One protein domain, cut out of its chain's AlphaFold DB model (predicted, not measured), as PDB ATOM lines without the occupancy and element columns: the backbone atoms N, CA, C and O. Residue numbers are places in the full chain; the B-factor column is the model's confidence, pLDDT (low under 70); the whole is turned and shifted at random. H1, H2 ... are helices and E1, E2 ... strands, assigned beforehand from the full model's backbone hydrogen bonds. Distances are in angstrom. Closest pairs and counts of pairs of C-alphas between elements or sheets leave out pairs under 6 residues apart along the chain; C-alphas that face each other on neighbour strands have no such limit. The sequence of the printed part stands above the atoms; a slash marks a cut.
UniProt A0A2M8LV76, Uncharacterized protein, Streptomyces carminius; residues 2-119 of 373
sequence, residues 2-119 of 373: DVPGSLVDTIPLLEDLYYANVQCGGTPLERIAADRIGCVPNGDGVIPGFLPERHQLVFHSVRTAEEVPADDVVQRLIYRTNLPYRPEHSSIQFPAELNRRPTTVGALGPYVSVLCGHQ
ATOM      1  N   ASP A   2     174.914 176.660 131.038       81.00
ATOM      2  CA  ASP A   2     175.145 176.279 132.431       81.00
ATOM      3  C   ASP A   2     174.623 174.860 132.628       81.00
ATOM      4  O   ASP A   2     173.456 174.576 132.352       81.00
ATOM      5  N   VAL A   3     175.510 173.956 133.037       81.12
ATOM      6  CA  VAL A   3     175.207 172.529 133.163       81.12
ATOM      7  C   VAL A   3     175.289 172.157 134.641       81.12
ATOM      8  O   VAL A   3     176.359 172.301 135.232       81.12
ATOM      9  N   PRO A   4     174.188 171.708 135.266       79.50
ATOM     10  CA  PRO A   4     174.230 171.229 136.639       79.50
ATOM     11  C   PRO A   4     174.917 169.856 136.695       79.50
ATOM     12  O   PRO A   4     174.620 168.987 135.879       79.50
ATOM     13  N   GLY A   5     175.797 169.641 137.674       82.06
ATOM     14  CA  GLY A   5     176.467 168.352 137.889       82.06
ATOM     15  C   GLY A   5     177.956 168.490 138.187       82.06
ATOM     16  O   GLY A   5     178.467 169.599 138.355       82.06
ATOM     17  N   SER A   6     178.654 167.356 138.277       86.44
ATOM     18  CA  SER A   6     180.114 167.351 138.367       86.44
ATOM     19  C   SER A   6     180.741 167.604 136.994       86.44
ATOM     20  O   SER A   6     180.118 167.383 135.956       86.44
ATOM     21  N   LEU A   7     182.010 168.020 136.969       88.56
ATOM     22  CA  LEU A   7     182.752 168.198 135.717       88.56
ATOM     23  C   LEU A   7     182.763 166.923 134.860       88.56
ATOM     24  O   LEU A   7     182.583 166.994 133.648       88.56
ATOM     25  N   VAL A   8     182.905 165.752 135.479       88.81
ATOM     26  CA  VAL A   8     182.932 164.463 134.769       88.81
ATOM     27  C   VAL A   8     181.595 164.172 134.080       88.81
ATOM     28  O   VAL A   8     181.589 163.652 132.965       88.81
ATOM     29  N   ASP A   9     180.476 164.584 134.680       89.88
ATOM     30  CA  ASP A   9     179.135 164.386 134.110       89.88
ATOM     31  C   ASP A   9     178.911 165.207 132.829       89.88
ATOM     32  O   ASP A   9     178.012 164.907 132.045       89.88
ATOM     33  N   THR A  10     179.746 166.222 132.577       90.94
ATOM     34  CA  THR A  10     179.670 167.047 131.361       90.94
ATOM     35  C   THR A  10     180.371 166.427 130.151       90.94
ATOM     36  O   THR A  10     180.162 166.887 129.030       90.94
ATOM     37  N   ILE A  11     181.167 165.363 130.328       91.81
ATOM     38  CA  ILE A  11     181.942 164.743 129.238       91.81
ATOM     39  C   ILE A  11     181.060 164.280 128.062       91.81
ATOM     40  O   ILE A  11     181.399 164.631 126.930       91.81
ATOM     41  N   PRO A  12     179.927 163.571 128.267       91.12
ATOM     42  CA  PRO A  12     179.047 163.183 127.161       91.12
ATOM     43  C   PRO A  12     178.519 164.392 126.381       91.12
ATOM     44  O   PRO A  12     178.478 164.377 125.155       91.12
ATOM     45  N   LEU A  13     178.202 165.488 127.078       90.81
ATOM     46  CA  LEU A  13     177.762 166.721 126.432       90.81
ATOM     47  C   LEU A  13     178.881 167.359 125.595       90.81
ATOM     48  O   LEU A  13     178.613 167.870 124.512       90.81
ATOM     49  N   LEU A  14     180.132 167.339 126.067       91.75
ATOM     50  CA  LEU A  14     181.274 167.817 125.278       91.75
ATOM     51  C   LEU A  14     181.465 166.982 124.004       91.75
ATOM     52  O   LEU A  14     181.790 167.531 122.949       91.75
ATOM     53  N   GLU A  15     181.235 165.673 124.074       91.50
ATOM     54  CA  GLU A  15     181.255 164.798 122.903       91.50
ATOM     55  C   GLU A  15     180.109 165.126 121.928       91.50
ATOM     56  O   GLU A  15     180.355 165.352 120.740       91.50
ATOM     57  N   ASP A  16     178.881 165.286 122.421       90.56
ATOM     58  CA  ASP A  16     177.727 165.657 121.592       90.56
ATOM     59  C   ASP A  16     177.900 167.032 120.932       90.56
ATOM     60  O   ASP A  16     177.586 167.214 119.751       90.56
ATOM     61  N   LEU A  17     178.445 168.009 121.666       89.19
ATOM     62  CA  LEU A  17     178.779 169.334 121.140       89.19
ATOM     63  C   LEU A  17     179.853 169.252 120.052       89.19
ATOM     64  O   LEU A  17     179.808 170.017 119.088       89.19
ATOM     65  N   TYR A  18     180.811 168.332 120.175       87.75
ATOM     66  CA  TYR A  18     181.839 168.145 119.157       87.75
ATOM     67  C   TYR A  18     181.253 167.624 117.847       87.75
ATOM     68  O   TYR A  18     181.649 168.101 116.786       87.75
ATOM     69  N   TYR A  19     180.273 166.721 117.913       87.44
ATOM     70  CA  TYR A  19     179.574 166.201 116.736       87.44
ATOM     71  C   TYR A  19     178.390 167.067 116.272       87.44
ATOM     72  O   TYR A  19     177.771 166.740 115.266       87.44
ATOM     73  N   ALA A  20     178.108 168.194 116.940       84.31
ATOM     74  CA  ALA A  20     176.923 169.031 116.707       84.31
ATOM     75  C   ALA A  20     175.585 168.272 116.818       84.31
ATOM     76  O   ALA A  20     174.598 168.615 116.173       84.31
ATOM     77  N   ASN A  21     175.531 167.281 117.708       86.50
ATOM     78  CA  ASN A  21     174.331 166.483 117.971       86.50
ATOM     79  C   ASN A  21     173.418 167.098 119.047       86.50
ATOM     80  O   ASN A  21     172.443 166.480 119.469       86.50
ATOM     81  N   VAL A  22     173.705 168.323 119.494       88.12
ATOM     82  CA  VAL A  22     172.952 168.993 120.559       88.12
ATOM     83  C   VAL A  22     171.764 169.769 120.000       88.12
ATOM     84  O   VAL A  22     171.890 170.570 119.068       88.12
ATOM     85  N   GLN A  23     170.607 169.575 120.630       89.31
ATOM     86  CA  GLN A  23     169.378 170.306 120.341       89.31
ATOM     87  C   GLN A  23     168.900 171.048 121.589       89.31
ATOM     88  O   GLN A  23     168.897 170.497 122.688       89.31
ATOM     89  N   CYS A  24     168.435 172.283 121.417       85.69
ATOM     90  CA  CYS A  24     167.769 173.048 122.466       85.69
ATOM     91  C   CYS A  24     166.301 173.234 122.069       85.69
ATOM     92  O   CYS A  24     166.003 173.814 121.026       85.69
ATOM     93  N   GLY A  25     165.374 172.697 122.870       85.75
ATOM     94  CA  GLY A  25     163.940 172.755 122.559       85.75
ATOM     95  C   GLY A  25     163.572 172.089 121.225       85.75
ATOM     96  O   GLY A  25     162.741 172.613 120.492       85.75
ATOM     97  N   GLY A  26     164.241 170.984 120.866       87.75
ATOM     98  CA  GLY A  26     164.041 170.275 119.592       87.75
ATOM     99  C   GLY A  26     164.649 170.963 118.361       87.75
ATOM    100  O   GLY A  26     164.513 170.459 117.250       87.75
ATOM    101  N   THR A  27     165.330 172.100 118.537       86.50
ATOM    102  CA  THR A  27     166.024 172.810 117.453       86.50
ATOM    103  C   THR A  27     167.535 172.585 117.564       86.50
ATOM    104  O   THR A  27     168.082 172.781 118.650       86.50
ATOM    105  N   PRO A  28     168.236 172.195 116.483       87.81
ATOM    106  CA  PRO A  28     169.693 172.064 116.492       87.81
ATOM    107  C   PRO A  28     170.380 173.352 116.949       87.81
ATOM    108  O   PRO A  28     170.016 174.441 116.499       87.81
ATOM    109  N   LEU A  29     171.395 173.231 117.807       85.62
ATOM    110  CA  LEU A  29     172.113 174.381 118.366       85.62
ATOM    111  C   LEU A  29     172.701 175.292 117.277       85.62
ATOM    112  O   LEU A  29     172.647 176.513 117.392       85.62
ATOM    113  N   GLU A  30     173.206 174.703 116.195       84.44
ATOM    114  CA  GLU A  30     173.731 175.447 115.050       84.44
ATOM    115  C   GLU A  30     172.665 176.315 114.387       84.44
ATOM    116  O   GLU A  30     172.924 177.465 114.062       84.44
ATOM    117  N   ARG A  31     171.433 175.822 114.254       83.25
ATOM    118  CA  ARG A  31     170.345 176.622 113.685       83.25
ATOM    119  C   ARG A  31     170.027 177.830 114.563       83.25
ATOM    120  O   ARG A  31     169.887 178.933 114.054       83.25
ATOM    121  N   ILE A  32     170.004 177.638 115.881       86.31
ATOM    122  CA  ILE A  32     169.799 178.732 116.842       86.31
ATOM    123  C   ILE A  32     170.924 179.769 116.731       86.31
ATOM    124  O   ILE A  32     170.668 180.974 116.782       86.31
ATOM    125  N   ALA A  33     172.172 179.317 116.580       84.62
ATOM    126  CA  ALA A  33     173.312 180.203 116.380       84.62
ATOM    127  C   ALA A  33     173.209 180.965 115.048       84.62
ATOM    128  O   ALA A  33     173.374 182.182 115.037       84.62
ATOM    129  N   ALA A  34     172.875 180.280 113.952       83.50
ATOM    130  CA  ALA A  34     172.694 180.879 112.631       83.50
ATOM    131  C   ALA A  34     171.616 181.974 112.641       83.50
ATOM    132  O   ALA A  34     171.869 183.083 112.168       83.50
ATOM    133  N   ASP A  35     170.464 181.703 113.263       84.12
ATOM    134  CA  ASP A  35     169.362 182.662 113.380       84.12
ATOM    135  C   ASP A  35     169.786 183.919 114.163       84.12
ATOM    136  O   ASP A  35     169.434 185.038 113.791       84.12
ATOM    137  N   ARG A  36     170.598 183.765 115.221       85.50
ATOM    138  CA  ARG A  36     171.107 184.902 116.011       85.50
ATOM    139  C   ARG A  36     172.128 185.759 115.273       85.50
ATOM    140  O   ARG A  36     172.189 186.959 115.523       85.50
ATOM    141  N   ILE A  37     172.946 185.151 114.420       82.62
ATOM    142  CA  ILE A  37     173.997 185.851 113.665       82.62
ATOM    143  C   ILE A  37     173.428 186.418 112.347       82.62
ATOM    144  O   ILE A  37     174.091 187.186 111.656       82.62
ATOM    145  N   GLY A  38     172.173 186.094 112.013       79.38
ATOM    146  CA  GLY A  38     171.518 186.545 110.786       79.38
ATOM    147  C   GLY A  38     172.007 185.802 109.541       79.38
ATOM    148  O   GLY A  38     171.962 186.351 108.441       79.38
ATOM    149  N   CYS A  39     172.490 184.565 109.691       71.94
ATOM    150  CA  CYS A  39     172.874 183.729 108.559       71.94
ATOM    151  C   CYS A  39     171.616 183.284 107.802       71.94
ATOM    152  O   CYS A  39     170.857 182.435 108.265       71.94
ATOM    153  N   VAL A  40     171.397 183.865 106.625       61.97
ATOM    154  CA  VAL A  40     170.275 183.514 105.749       61.97
ATOM    155  C   VAL A  40     170.634 182.244 104.964       61.97
ATOM    156  O   VAL A  40     171.785 182.109 104.540       61.97
ATOM    157  N   PRO A  41     169.696 181.304 104.746       60.00
ATOM    158  CA  PRO A  41     169.924 180.187 103.840       60.00
ATOM    159  C   PRO A  41     170.356 180.696 102.464       60.00
ATOM    160  O   PRO A  41     169.719 181.596 101.909       60.00
ATOM    161  N   ASN A  42     171.403 180.100 101.888       55.19
ATOM    162  CA  ASN A  42     171.638 180.266 100.455       55.19
ATOM    163  C   ASN A  42     170.394 179.727  99.735       55.19
ATOM    164  O   ASN A  42     169.823 178.750 100.215       55.19
ATOM    165  N   GLY A  43     169.966 180.378  98.644       50.88
ATOM    166  CA  GLY A  43     168.635 180.299  98.001       50.88
ATOM    167  C   GLY A  43     167.963 178.928  97.788       50.88
ATOM    168  O   GLY A  43     166.792 178.895  97.427       50.88
ATOM    169  N   ASP A  44     168.644 177.825  98.086       56.91
ATOM    170  CA  ASP A  44     168.139 176.451  98.148       56.91
ATOM    171  C   ASP A  44     167.543 176.062  99.523       56.91
ATOM    172  O   ASP A  44     167.213 174.900  99.757       56.91
ATOM    173  N   GLY A  45     167.424 176.998 100.474       52.06
ATOM    174  CA  GLY A  45     166.858 176.730 101.808       52.06
ATOM    175  C   GLY A  45     167.787 175.947 102.746       52.06
ATOM    176  O   GLY A  45     167.411 175.644 103.879       52.06
ATOM    177  N   VAL A  46     169.015 175.660 102.305       52.25
ATOM    178  CA  VAL A  46     170.075 175.075 103.129       52.25
ATOM    179  C   VAL A  46     170.779 176.212 103.866       52.25
ATOM    180  O   VAL A  46     171.416 177.071 103.251       52.25
ATOM    181  N   ILE A  47     170.647 176.232 105.194       53.72
ATOM    182  CA  ILE A  47     171.456 177.108 106.049       53.72
ATOM    183  C   ILE A  47     172.919 176.737 105.780       53.72
ATOM    184  O   ILE A  47     173.243 175.552 105.912       53.72
ATOM    185  N   PRO A  48     173.794 177.677 105.370       58.44
ATOM    186  CA  PRO A  48     175.213 177.380 105.246       58.44
ATOM    187  C   PRO A  48     175.694 176.845 106.597       58.44
ATOM    188  O   PRO A  48     175.637 177.545 107.606       58.44
ATOM    189  N   GLY A  49     176.057 175.561 106.626       65.19
ATOM    190  CA  GLY A  49     176.496 174.901 107.849       65.19
ATOM    191  C   GLY A  49     177.718 175.612 108.417       65.19
ATOM    192  O   GLY A  49     178.537 176.144 107.661       65.19
ATOM    193  N   PHE A  50     177.846 175.626 109.744       74.00
ATOM    194  CA  PHE A  50     179.073 176.110 110.360       74.00
ATOM    195  C   PHE A  50     180.249 175.273 109.865       74.00
ATOM    196  O   PHE A  50     180.143 174.059 109.662       74.00
ATOM    197  N   LEU A  51     181.386 175.935 109.680       80.25
ATOM    198  CA  LEU A  51     182.636 175.233 109.458       80.25
ATOM    199  C   LEU A  51     182.931 174.325 110.672       80.25
ATOM    200  O   LEU A  51     182.521 174.630 111.795       80.25
ATOM    201  N   PRO A  52     183.595 173.177 110.469       84.75
ATOM    202  CA  PRO A  52     183.776 172.179 111.523       84.75
ATOM    203  C   PRO A  52     184.793 172.597 112.593       84.75
ATOM    204  O   PRO A  52     184.933 171.905 113.602       84.75
ATOM    205  N   GLU A  53     185.523 173.693 112.389       89.75
ATOM    206  CA  GLU A  53     186.436 174.256 113.374       89.75
ATOM    207  C   GLU A  53     185.650 174.724 114.605       89.75
ATOM    208  O   GLU A  53     184.862 175.666 114.563       89.75
ATOM    209  N   ARG A  54     185.862 174.027 115.724       89.69
ATOM    210  CA  ARG A  54     185.169 174.253 116.994       89.69
ATOM    211  C   ARG A  54     186.174 174.189 118.133       89.69
ATOM    212  O   ARG A  54     187.082 173.356 118.121       89.69
ATOM    213  N   HIS A  55     185.973 175.038 119.134       94.31
ATOM    214  CA  HIS A  55     186.719 174.999 120.383       94.31
ATOM    215  C   HIS A  55     185.746 175.138 121.555       94.31
ATOM    216  O   HIS A  55     184.885 176.017 121.553       94.31
ATOM    217  N   GLN A  56     185.852 174.241 122.531       94.56
ATOM    218  CA  GLN A  56     184.965 174.171 123.687       94.56
ATOM    219  C   GLN A  56     185.664 174.775 124.899       94.56
ATOM    220  O   GLN A  56     186.775 174.381 125.243       94.56
ATOM    221  N   LEU A  57     185.004 175.725 125.553       95.56
ATOM    222  CA  LEU A  57     185.486 176.324 126.792       95.56
ATOM    223  C   LEU A  57     184.655 175.792 127.953       95.56
ATOM    224  O   LEU A  57     183.427 175.876 127.925       95.56
ATOM    225  N   VAL A  58     185.332 175.247 128.959       95.19
ATOM    226  CA  VAL A  58     184.722 174.759 130.194       95.19
ATOM    227  C   VAL A  58     185.178 175.659 131.331       95.19
ATOM    228  O   VAL A  58     186.366 175.705 131.645       95.19
ATOM    229  N   PHE A  59     184.227 176.361 131.943       94.50
ATOM    230  CA  PHE A  59     184.463 177.224 133.096       94.50
ATOM    231  C   PHE A  59     183.900 176.573 134.358       94.50
ATOM    232  O   PHE A  59     182.793 176.034 134.344       94.50
ATOM    233  N   HIS A  60     184.665 176.610 135.447       93.00
ATOM    234  CA  HIS A  60     184.232 176.091 136.741       93.00
ATOM    235  C   HIS A  60     184.647 177.017 137.881       93.00
ATOM    236  O   HIS A  60     185.818 177.368 138.031       93.00
ATOM    237  N   SER A  61     183.695 177.396 138.727       90.25
ATOM    238  CA  SER A  61     183.995 178.192 139.914       90.25
ATOM    239  C   SER A  61     184.688 177.331 140.968       90.25
ATOM    240  O   SER A  61     184.162 176.285 141.334       90.25
ATOM    241  N   VAL A  62     185.809 177.809 141.500       90.69
ATOM    242  CA  VAL A  62     186.559 177.160 142.584       90.69
ATOM    243  C   VAL A  62     186.750 178.180 143.701       90.69
ATOM    244  O   VAL A  62     187.230 179.288 143.452       90.69
ATOM    245  N   ARG A  63     186.357 177.828 144.927       87.00
ATOM    246  CA  ARG A  63     186.469 178.681 146.122       87.00
ATOM    247  C   ARG A  63     187.639 178.282 147.010       87.00
ATOM    248  O   ARG A  63     188.239 179.150 147.643       87.00
ATOM    249  N   THR A  64     187.969 176.995 147.055       89.38
ATOM    250  CA  THR A  64     189.049 176.440 147.882       89.38
ATOM    251  C   THR A  64     190.015 175.612 147.035       89.38
ATOM    252  O   THR A  64     189.685 175.186 145.934       89.38
ATOM    253  N   ALA A  65     191.228 175.369 147.533       88.81
ATOM    254  CA  ALA A  65     192.210 174.548 146.816       88.81
ATOM    255  C   ALA A  65     191.768 173.076 146.670       88.81
ATOM    256  O   ALA A  65     192.201 172.394 145.751       88.81
ATOM    257  N   GLU A  66     190.893 172.593 147.553       88.88
ATOM    258  CA  GLU A  66     190.348 171.227 147.531       88.88
ATOM    259  C   GLU A  66     189.291 171.033 146.434       88.88
ATOM    260  O   GLU A  66     189.070 169.916 145.976       88.88
ATOM    261  N   GLU A  67     188.651 172.122 146.000       88.75
ATOM    262  CA  GLU A  67     187.682 172.134 144.900       88.75
ATOM    263  C   GLU A  67     188.356 172.165 143.517       88.75
ATOM    264  O   GLU A  67     187.682 172.024 142.495       88.75
ATOM    265  N   VAL A  68     189.678 172.359 143.457       90.69
ATOM    266  CA  VAL A  68     190.421 172.314 142.196       90.69
ATOM    267  C   VAL A  68     190.336 170.903 141.609       90.69
ATOM    268  O   VAL A  68     190.658 169.936 142.305       90.69
ATOM    269  N   PRO A  69     189.929 170.747 140.334       91.69
ATOM    270  CA  PRO A  69     189.856 169.431 139.723       91.69
ATOM    271  C   PRO A  69     191.243 168.797 139.655       91.69
ATOM    272  O   PRO A  69     192.213 169.435 139.247       91.69
ATOM    273  N   ALA A  70     191.314 167.519 140.014       89.81
ATOM    274  CA  ALA A  70     192.519 166.728 139.832       89.81
ATOM    275  C   ALA A  70     192.891 166.626 138.340       89.81
ATOM    276  O   ALA A  70     192.024 166.664 137.459       89.81
ATOM    277  N   ASP A  71     194.184 166.453 138.061       88.31
ATOM    278  CA  ASP A  71     194.723 166.379 136.695       88.31
ATOM    279  C   ASP A  71     194.020 165.323 135.831       88.31
ATOM    280  O   ASP A  71     193.851 165.517 134.625       88.31
ATOM    281  N   ASP A  72     193.571 164.219 136.437       88.44
ATOM    282  CA  ASP A  72     192.864 163.149 135.737       88.44
ATOM    283  C   ASP A  72     191.481 163.598 135.239       88.44
ATOM    284  O   ASP A  72     191.086 163.249 134.126       88.44
ATOM    285  N   VAL A  73     190.760 164.416 136.011       90.19
ATOM    286  CA  VAL A  73     189.481 165.014 135.599       90.19
ATOM    287  C   VAL A  73     189.706 165.989 134.448       90.19
ATOM    288  O   VAL A  73     189.014 165.911 133.431       90.19
ATOM    289  N   VAL A  74     190.705 166.868 134.570       91.31
ATOM    290  CA  VAL A  74     191.067 167.845 133.529       91.31
ATOM    291  C   VAL A  74     191.413 167.146 132.213       91.31
ATOM    292  O   VAL A  74     190.952 167.543 131.142       91.31
ATOM    293  N   GLN A  75     192.175 166.058 132.278       88.94
ATOM    294  CA  GLN A  75     192.524 165.257 131.107       88.94
ATOM    295  C   GLN A  75     191.306 164.598 130.463       88.94
ATOM    296  O   GLN A  75     191.150 164.674 129.243       88.94
ATOM    297  N   ARG A  76     190.428 163.975 131.260       90.75
ATOM    298  CA  ARG A  76     189.200 163.343 130.748       90.75
ATOM    299  C   ARG A  76     188.288 164.352 130.055       90.75
ATOM    300  O   ARG A  76     187.710 164.021 129.020       90.75
ATOM    301  N   LEU A  77     188.208 165.582 130.572       92.31
ATOM    302  CA  LEU A  77     187.505 166.692 129.921       92.31
ATOM    303  C   LEU A  77     188.139 167.044 128.573       92.31
ATOM    304  O   LEU A  77     187.444 167.078 127.561       92.31
ATOM    305  N   ILE A  78     189.457 167.270 128.539       91.88
ATOM    306  CA  ILE A  78     190.145 167.721 127.321       91.88
ATOM    307  C   ILE A  78     190.101 166.665 126.210       91.88
ATOM    308  O   ILE A  78     189.864 166.992 125.046       91.88
ATOM    309  N   TYR A  79     190.285 165.391 126.557       89.81
ATOM    310  CA  TYR A  79     190.181 164.286 125.603       89.81
ATOM    311  C   TYR A  79     188.738 163.843 125.334       89.81
ATOM    312  O   TYR A  79     188.517 163.081 124.392       89.81
ATOM    313  N   ARG A  80     187.765 164.335 126.111       90.62
ATOM    314  CA  ARG A  80     186.340 163.959 126.056       90.62
ATOM    315  C   ARG A  80     186.138 162.452 126.183       90.62
ATOM    316  O   ARG A  80     185.341 161.850 125.472       90.62
ATOM    317  N   THR A  81     186.915 161.816 127.051       85.88
ATOM    318  CA  THR A  81     186.861 160.368 127.229       85.88
ATOM    319  C   THR A  81     187.099 159.989 128.676       85.88
ATOM    320  O   THR A  81     187.946 160.563 129.358       85.88
ATOM    321  N   ASN A  82     186.350 158.996 129.146       78.44
ATOM    322  CA  ASN A  82     186.442 158.480 130.504       78.44
ATOM    323  C   ASN A  82     187.211 157.148 130.522       78.44
ATOM    324  O   ASN A  82     186.678 156.110 130.913       78.44
ATOM    325  N   LEU A  83     188.450 157.167 130.024       73.81
ATOM    326  CA  LEU A  83     189.325 155.994 129.940       73.81
ATOM    327  C   LEU A  83     190.581 156.175 130.806       73.81
ATOM    328  O   LEU A  83     191.033 157.306 130.999       73.81
ATOM    329  N   PRO A  84     191.163 155.076 131.330       69.25
ATOM    330  CA  PRO A  84     192.392 155.132 132.108       69.25
ATOM    331  C   PRO A  84     193.532 155.713 131.270       69.25
ATOM    332  O   PRO A  84     193.780 155.307 130.133       69.25
ATOM    333  N   TYR A  85     194.215 156.683 131.860       68.25
ATOM    334  CA  TYR A  85     195.102 157.596 131.162       68.25
ATOM    335  C   TYR A  85     196.586 157.289 131.417       68.25
ATOM    336  O   TYR A  85     196.957 156.775 132.473       68.25
ATOM    337  N   ARG A  86     197.442 157.626 130.437       75.12
ATOM    338  CA  ARG A  86     198.908 157.565 130.547       75.12
ATOM    339  C   ARG A  86     199.513 158.975 130.448       75.12
ATOM    340  O   ARG A  86     199.489 159.546 129.357       75.12
ATOM    341  N   PRO A  87     200.102 159.516 131.533       71.38
ATOM    342  CA  PRO A  87     200.631 160.887 131.576       71.38
ATOM    343  C   PRO A  87     201.732 161.184 130.564       71.38
ATOM    344  O   PRO A  87     201.830 162.305 130.076       71.38
ATOM    345  N   GLU A  88     202.499 160.170 130.181       75.94
ATOM    346  CA  GLU A  88     203.630 160.268 129.251       75.94
ATOM    347  C   GLU A  88     203.233 160.644 127.811       75.94
ATOM    348  O   GLU A  88     204.094 160.985 127.003       75.94
ATOM    349  N   HIS A  89     201.941 160.580 127.468       75.44
ATOM    350  CA  HIS A  89     201.435 160.874 126.124       75.44
ATOM    351  C   HIS A  89     200.487 162.079 126.083       75.44
ATOM    352  O   HIS A  89     199.764 162.261 125.101       75.44
ATOM    353  N   SER A  90     200.482 162.907 127.133       78.00
ATOM    354  CA  SER A  90     199.709 164.148 127.129       78.00
ATOM    355  C   SER A  90     200.267 165.155 126.139       78.00
ATOM    356  O   SER A  90     201.458 165.453 126.157       78.00
ATOM    357  N   SER A  91     199.387 165.762 125.353       83.38
ATOM    358  CA  SER A  91     199.685 166.989 124.605       83.38
ATOM    359  C   SER A  91     199.023 168.221 125.231       83.38
ATOM    360  O   SER A  91     198.917 169.257 124.579       83.38
ATOM    361  N   ILE A  92     198.528 168.096 126.467       91.00
ATOM    362  CA  ILE A  92     197.849 169.173 127.190       91.00
ATOM    363  C   ILE A  92     198.879 170.192 127.665       91.00
ATOM    364  O   ILE A  92     199.891 169.833 128.268       91.00
ATOM    365  N   GLN A  93     198.599 171.470 127.429       93.50
ATOM    366  CA  GLN A  93     199.416 172.565 127.936       93.50
ATOM    367  C   GLN A  93     198.803 173.167 129.201       93.50
ATOM    368  O   GLN A  93     197.597 173.402 129.271       93.50
ATOM    369  N   PHE A  94     199.661 173.469 130.175       94.12
ATOM    370  CA  PHE A  94     199.315 174.147 131.426       94.12
ATOM    371  C   PHE A  94     200.084 175.475 131.502       94.12
ATOM    372  O   PHE A  94     201.231 175.497 131.956       94.12
ATOM    373  N   PRO A  95     199.515 176.597 131.026       94.38
ATOM    374  CA  PRO A  95     200.239 177.859 130.956       94.38
ATOM    375  C   PRO A  95     200.561 178.380 132.355       94.38
ATOM    376  O   PRO A  95     199.679 178.483 133.211       94.38
ATOM    377  N   ALA A  96     201.826 178.729 132.588       91.75
ATOM    378  CA  ALA A  96     202.316 179.075 133.920       91.75
ATOM    379  C   ALA A  96     201.541 180.243 134.552       91.75
ATOM    380  O   ALA A  96     201.201 180.184 135.729       91.75
ATOM    381  N   GLU A  97     201.195 181.271 133.769       92.94
ATOM    382  CA  GLU A  97     200.482 182.459 134.259       92.94
ATOM    383  C   GLU A  97     199.053 182.164 134.732       92.94
ATOM    384  O   GLU A  97     198.549 182.838 135.636       92.94
ATOM    385  N   LEU A  98     198.400 181.157 134.144       91.94
ATOM    386  CA  LEU A  98     197.066 180.718 134.554       91.94
ATOM    387  C   LEU A  98     197.118 179.848 135.812       91.94
ATOM    388  O   LEU A  98     196.221 179.922 136.640       91.94
ATOM    389  N   ASN A  99     198.193 179.088 135.998       94.00
ATOM    390  CA  ASN A  99     198.334 178.122 137.087       94.00
ATOM    391  C   ASN A  99     199.176 178.661 138.264       94.00
ATOM    392  O   ASN A  99     199.748 177.897 139.036       94.00
ATOM    393  N   ARG A 100     199.276 179.992 138.419       90.88
ATOM    394  CA  ARG A 100     200.084 180.627 139.482       90.88
ATOM    395  C   ARG A 100     199.525 180.438 140.892       90.88
ATOM    396  O   ARG A 100     200.285 180.540 141.853       90.88
ATOM    397  N   ARG A 101     198.206 180.284 141.046       90.56
ATOM    398  CA  ARG A 101     197.552 180.190 142.360       90.56
ATOM    399  C   ARG A 101     197.079 178.758 142.607       90.56
ATOM    400  O   ARG A 101     196.588 178.130 141.677       90.56
ATOM    401  N   PRO A 102     197.113 178.278 143.861       88.94
ATOM    402  CA  PRO A 102     196.641 176.935 144.202       88.94
ATOM    403  C   PRO A 102     195.123 176.760 144.049       88.94
ATOM    404  O   PRO A 102     194.632 175.656 144.203       88.94
ATOM    405  N   THR A 103     194.373 177.835 143.785       92.69
ATOM    406  CA  THR A 103     192.919 177.816 143.552       92.69
ATOM    407  C   THR A 103     192.554 177.984 142.077       92.69
ATOM    408  O   THR A 103     191.382 178.159 141.763       92.69
ATOM    409  N   THR A 104     193.539 178.034 141.176       93.25
ATOM    410  CA  THR A 104     193.321 178.290 139.748       93.25
ATOM    411  C   THR A 104     193.934 177.188 138.916       93.25
ATOM    412  O   THR A 104     195.095 176.848 139.134       93.25
ATOM    413  N   VAL A 105     193.187 176.706 137.928       94.75
ATOM    414  CA  VAL A 105     193.697 175.768 136.928       94.75
ATOM    415  C   VAL A 105     193.310 176.250 135.543       94.75
ATOM    416  O   VAL A 105     192.143 176.524 135.278       94.75
ATOM    417  N   GLY A 106     194.301 176.326 134.660       95.06
ATOM    418  CA  GLY A 106     194.122 176.564 133.237       95.06
ATOM    419  C   GLY A 106     194.820 175.466 132.451       95.06
ATOM    420  O   GLY A 106     196.047 175.364 132.493       95.06
ATOM    421  N   ALA A 107     194.047 174.663 131.729       95.44
ATOM    422  CA  ALA A 107     194.550 173.558 130.928       95.44
ATOM    423  C   ALA A 107     193.973 173.622 129.517       95.44
ATOM    424  O   ALA A 107     192.780 173.865 129.332       95.44
ATOM    425  N   LEU A 108     194.827 173.420 128.516       95.19
ATOM    426  CA  LEU A 108     194.470 173.601 127.118       95.19
ATOM    427  C   LEU A 108     194.795 172.352 126.311       95.19
ATOM    428  O   LEU A 108     195.919 171.850 126.323       95.19
ATOM    429  N   GLY A 109     193.802 171.893 125.561       93.44
ATOM    430  CA  GLY A 109     193.969 171.009 124.420       93.44
ATOM    431  C   GLY A 109     193.631 171.725 123.108       93.44
ATOM    432  O   GLY A 109     193.176 172.870 123.110       93.44
ATOM    433  N   PRO A 110     193.787 171.043 121.961       91.12
ATOM    434  CA  PRO A 110     193.524 171.652 120.656       91.12
ATOM    435  C   PRO A 110     192.052 172.060 120.467       91.12
ATOM    436  O   PRO A 110     191.748 173.029 119.780       91.12
ATOM    437  N   TYR A 111     191.120 171.327 121.082       92.06
ATOM    438  CA  TYR A 111     189.677 171.504 120.863       92.06
ATOM    439  C   TYR A 111     188.895 171.840 122.131       92.06
ATOM    440  O   TYR A 111     187.721 172.183 122.038       92.06
ATOM    441  N   VAL A 112     189.523 171.726 123.299       95.38
ATOM    442  CA  VAL A 112     188.888 171.943 124.598       95.38
ATOM    443  C   VAL A 112     189.873 172.674 125.497       95.38
ATOM    444  O   VAL A 112     191.016 172.236 125.620       95.38
ATOM    445  N   SER A 113     189.430 173.748 126.144       96.56
ATOM    446  CA  SER A 113     190.158 174.400 127.233       96.56
ATOM    447  C   SER A 113     189.320 174.383 128.502       96.56
ATOM    448  O   SER A 113     188.115 174.632 128.470       96.56
ATOM    449  N   VAL A 114     189.974 174.107 129.624       96.00
ATOM    450  CA  VAL A 114     189.368 174.055 130.953       96.00
ATOM    451  C   VAL A 114     189.976 175.164 131.800       96.00
ATOM    452  O   VAL A 114     191.198 175.253 131.927       96.00
ATOM    453  N   LEU A 115     189.121 176.018 132.356       95.75
ATOM    454  CA  LEU A 115     189.500 177.103 133.249       95.75
ATOM    455  C   LEU A 115     188.697 177.006 134.542       95.75
ATOM    456  O   LEU A 115     187.467 176.982 134.533       95.75
ATOM    457  N   CYS A 116     189.400 176.965 135.666       94.94
ATOM    458  CA  CYS A 116     188.801 176.819 136.983       94.94
ATOM    459  C   CYS A 116     189.302 177.903 137.941       94.94
ATOM    460  O   CYS A 116     190.497 178.196 137.976       94.94
ATOM    461  N   GLY A 117     188.394 178.500 138.719       93.00
ATOM    462  CA  GLY A 117     188.726 179.487 139.761       93.00
ATOM    463  C   GLY A 117     189.243 180.836 139.248       93.00
ATOM    464  O   GLY A 117     189.799 181.631 140.014       93.00
ATOM    465  N   HIS A 118     189.101 181.100 137.951       93.69
ATOM    466  CA  HIS A 118     189.503 182.354 137.329       93.69
ATOM    467  C   HIS A 118     188.443 183.452 137.523       93.69
ATOM    468  O   HIS A 118     187.321 183.196 137.934       93.69
ATOM    469  N   GLN A 119     188.838 184.707 137.300       91.88
ATOM    470  CA  GLN A 119     187.942 185.864 137.415       91.88
ATOM    471  C   GLN A 119     187.178 186.068 136.103       91.88
ATOM    472  O   GLN A 119     187.774 185.900 135.041       91.88
TER     473      GLN A 119
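AT A GLANCE: This is residues 2 to 119 of the 373 residues of an uncharacterized protein of Streptomyces carminius (UniProt A0A2M8LV76). There is little regular structure: two layers, H1 and H3 on one face of a sheet, and an arm, residues 29 to 49. Three helices and three strands hold 43 of 118 printed residues; the class is mixed, and so is the sheet, E1 E3 E2. The whole is loose, radius of gyration of the C-alphas 16.9 A, spanning 53 by 30 by 26 A.

IN THESE COORDINATES: H1, residues 8 to 18, starts at (182.932, 164.463, 134.769); H2 is 29 to 37, E1 56 to 60, H3 71 to 79, E2 105 to 108; E3, 112 to 116, ends at (188.801, 176.819, 136.983).

HOW THE PARTS SIT: E3 is parallel to E1, N 58 to O 113 2.9 A, and a hairpin with E2, N 114 to O 107 2.8 A. H3, over E3 and E2, touches H1, closest C-alphas 77 and 11, 5.9 A; H2 is apart from both. Every O i to N i+4 pair is within hydrogen-bond range in H2 and H3, 5 of 7 in H1.

THE WHOLE: Uncut; H2 to E1 and H3 to E2 are long links; pLDDT is under 70 at 40 to 49, 84 to 85.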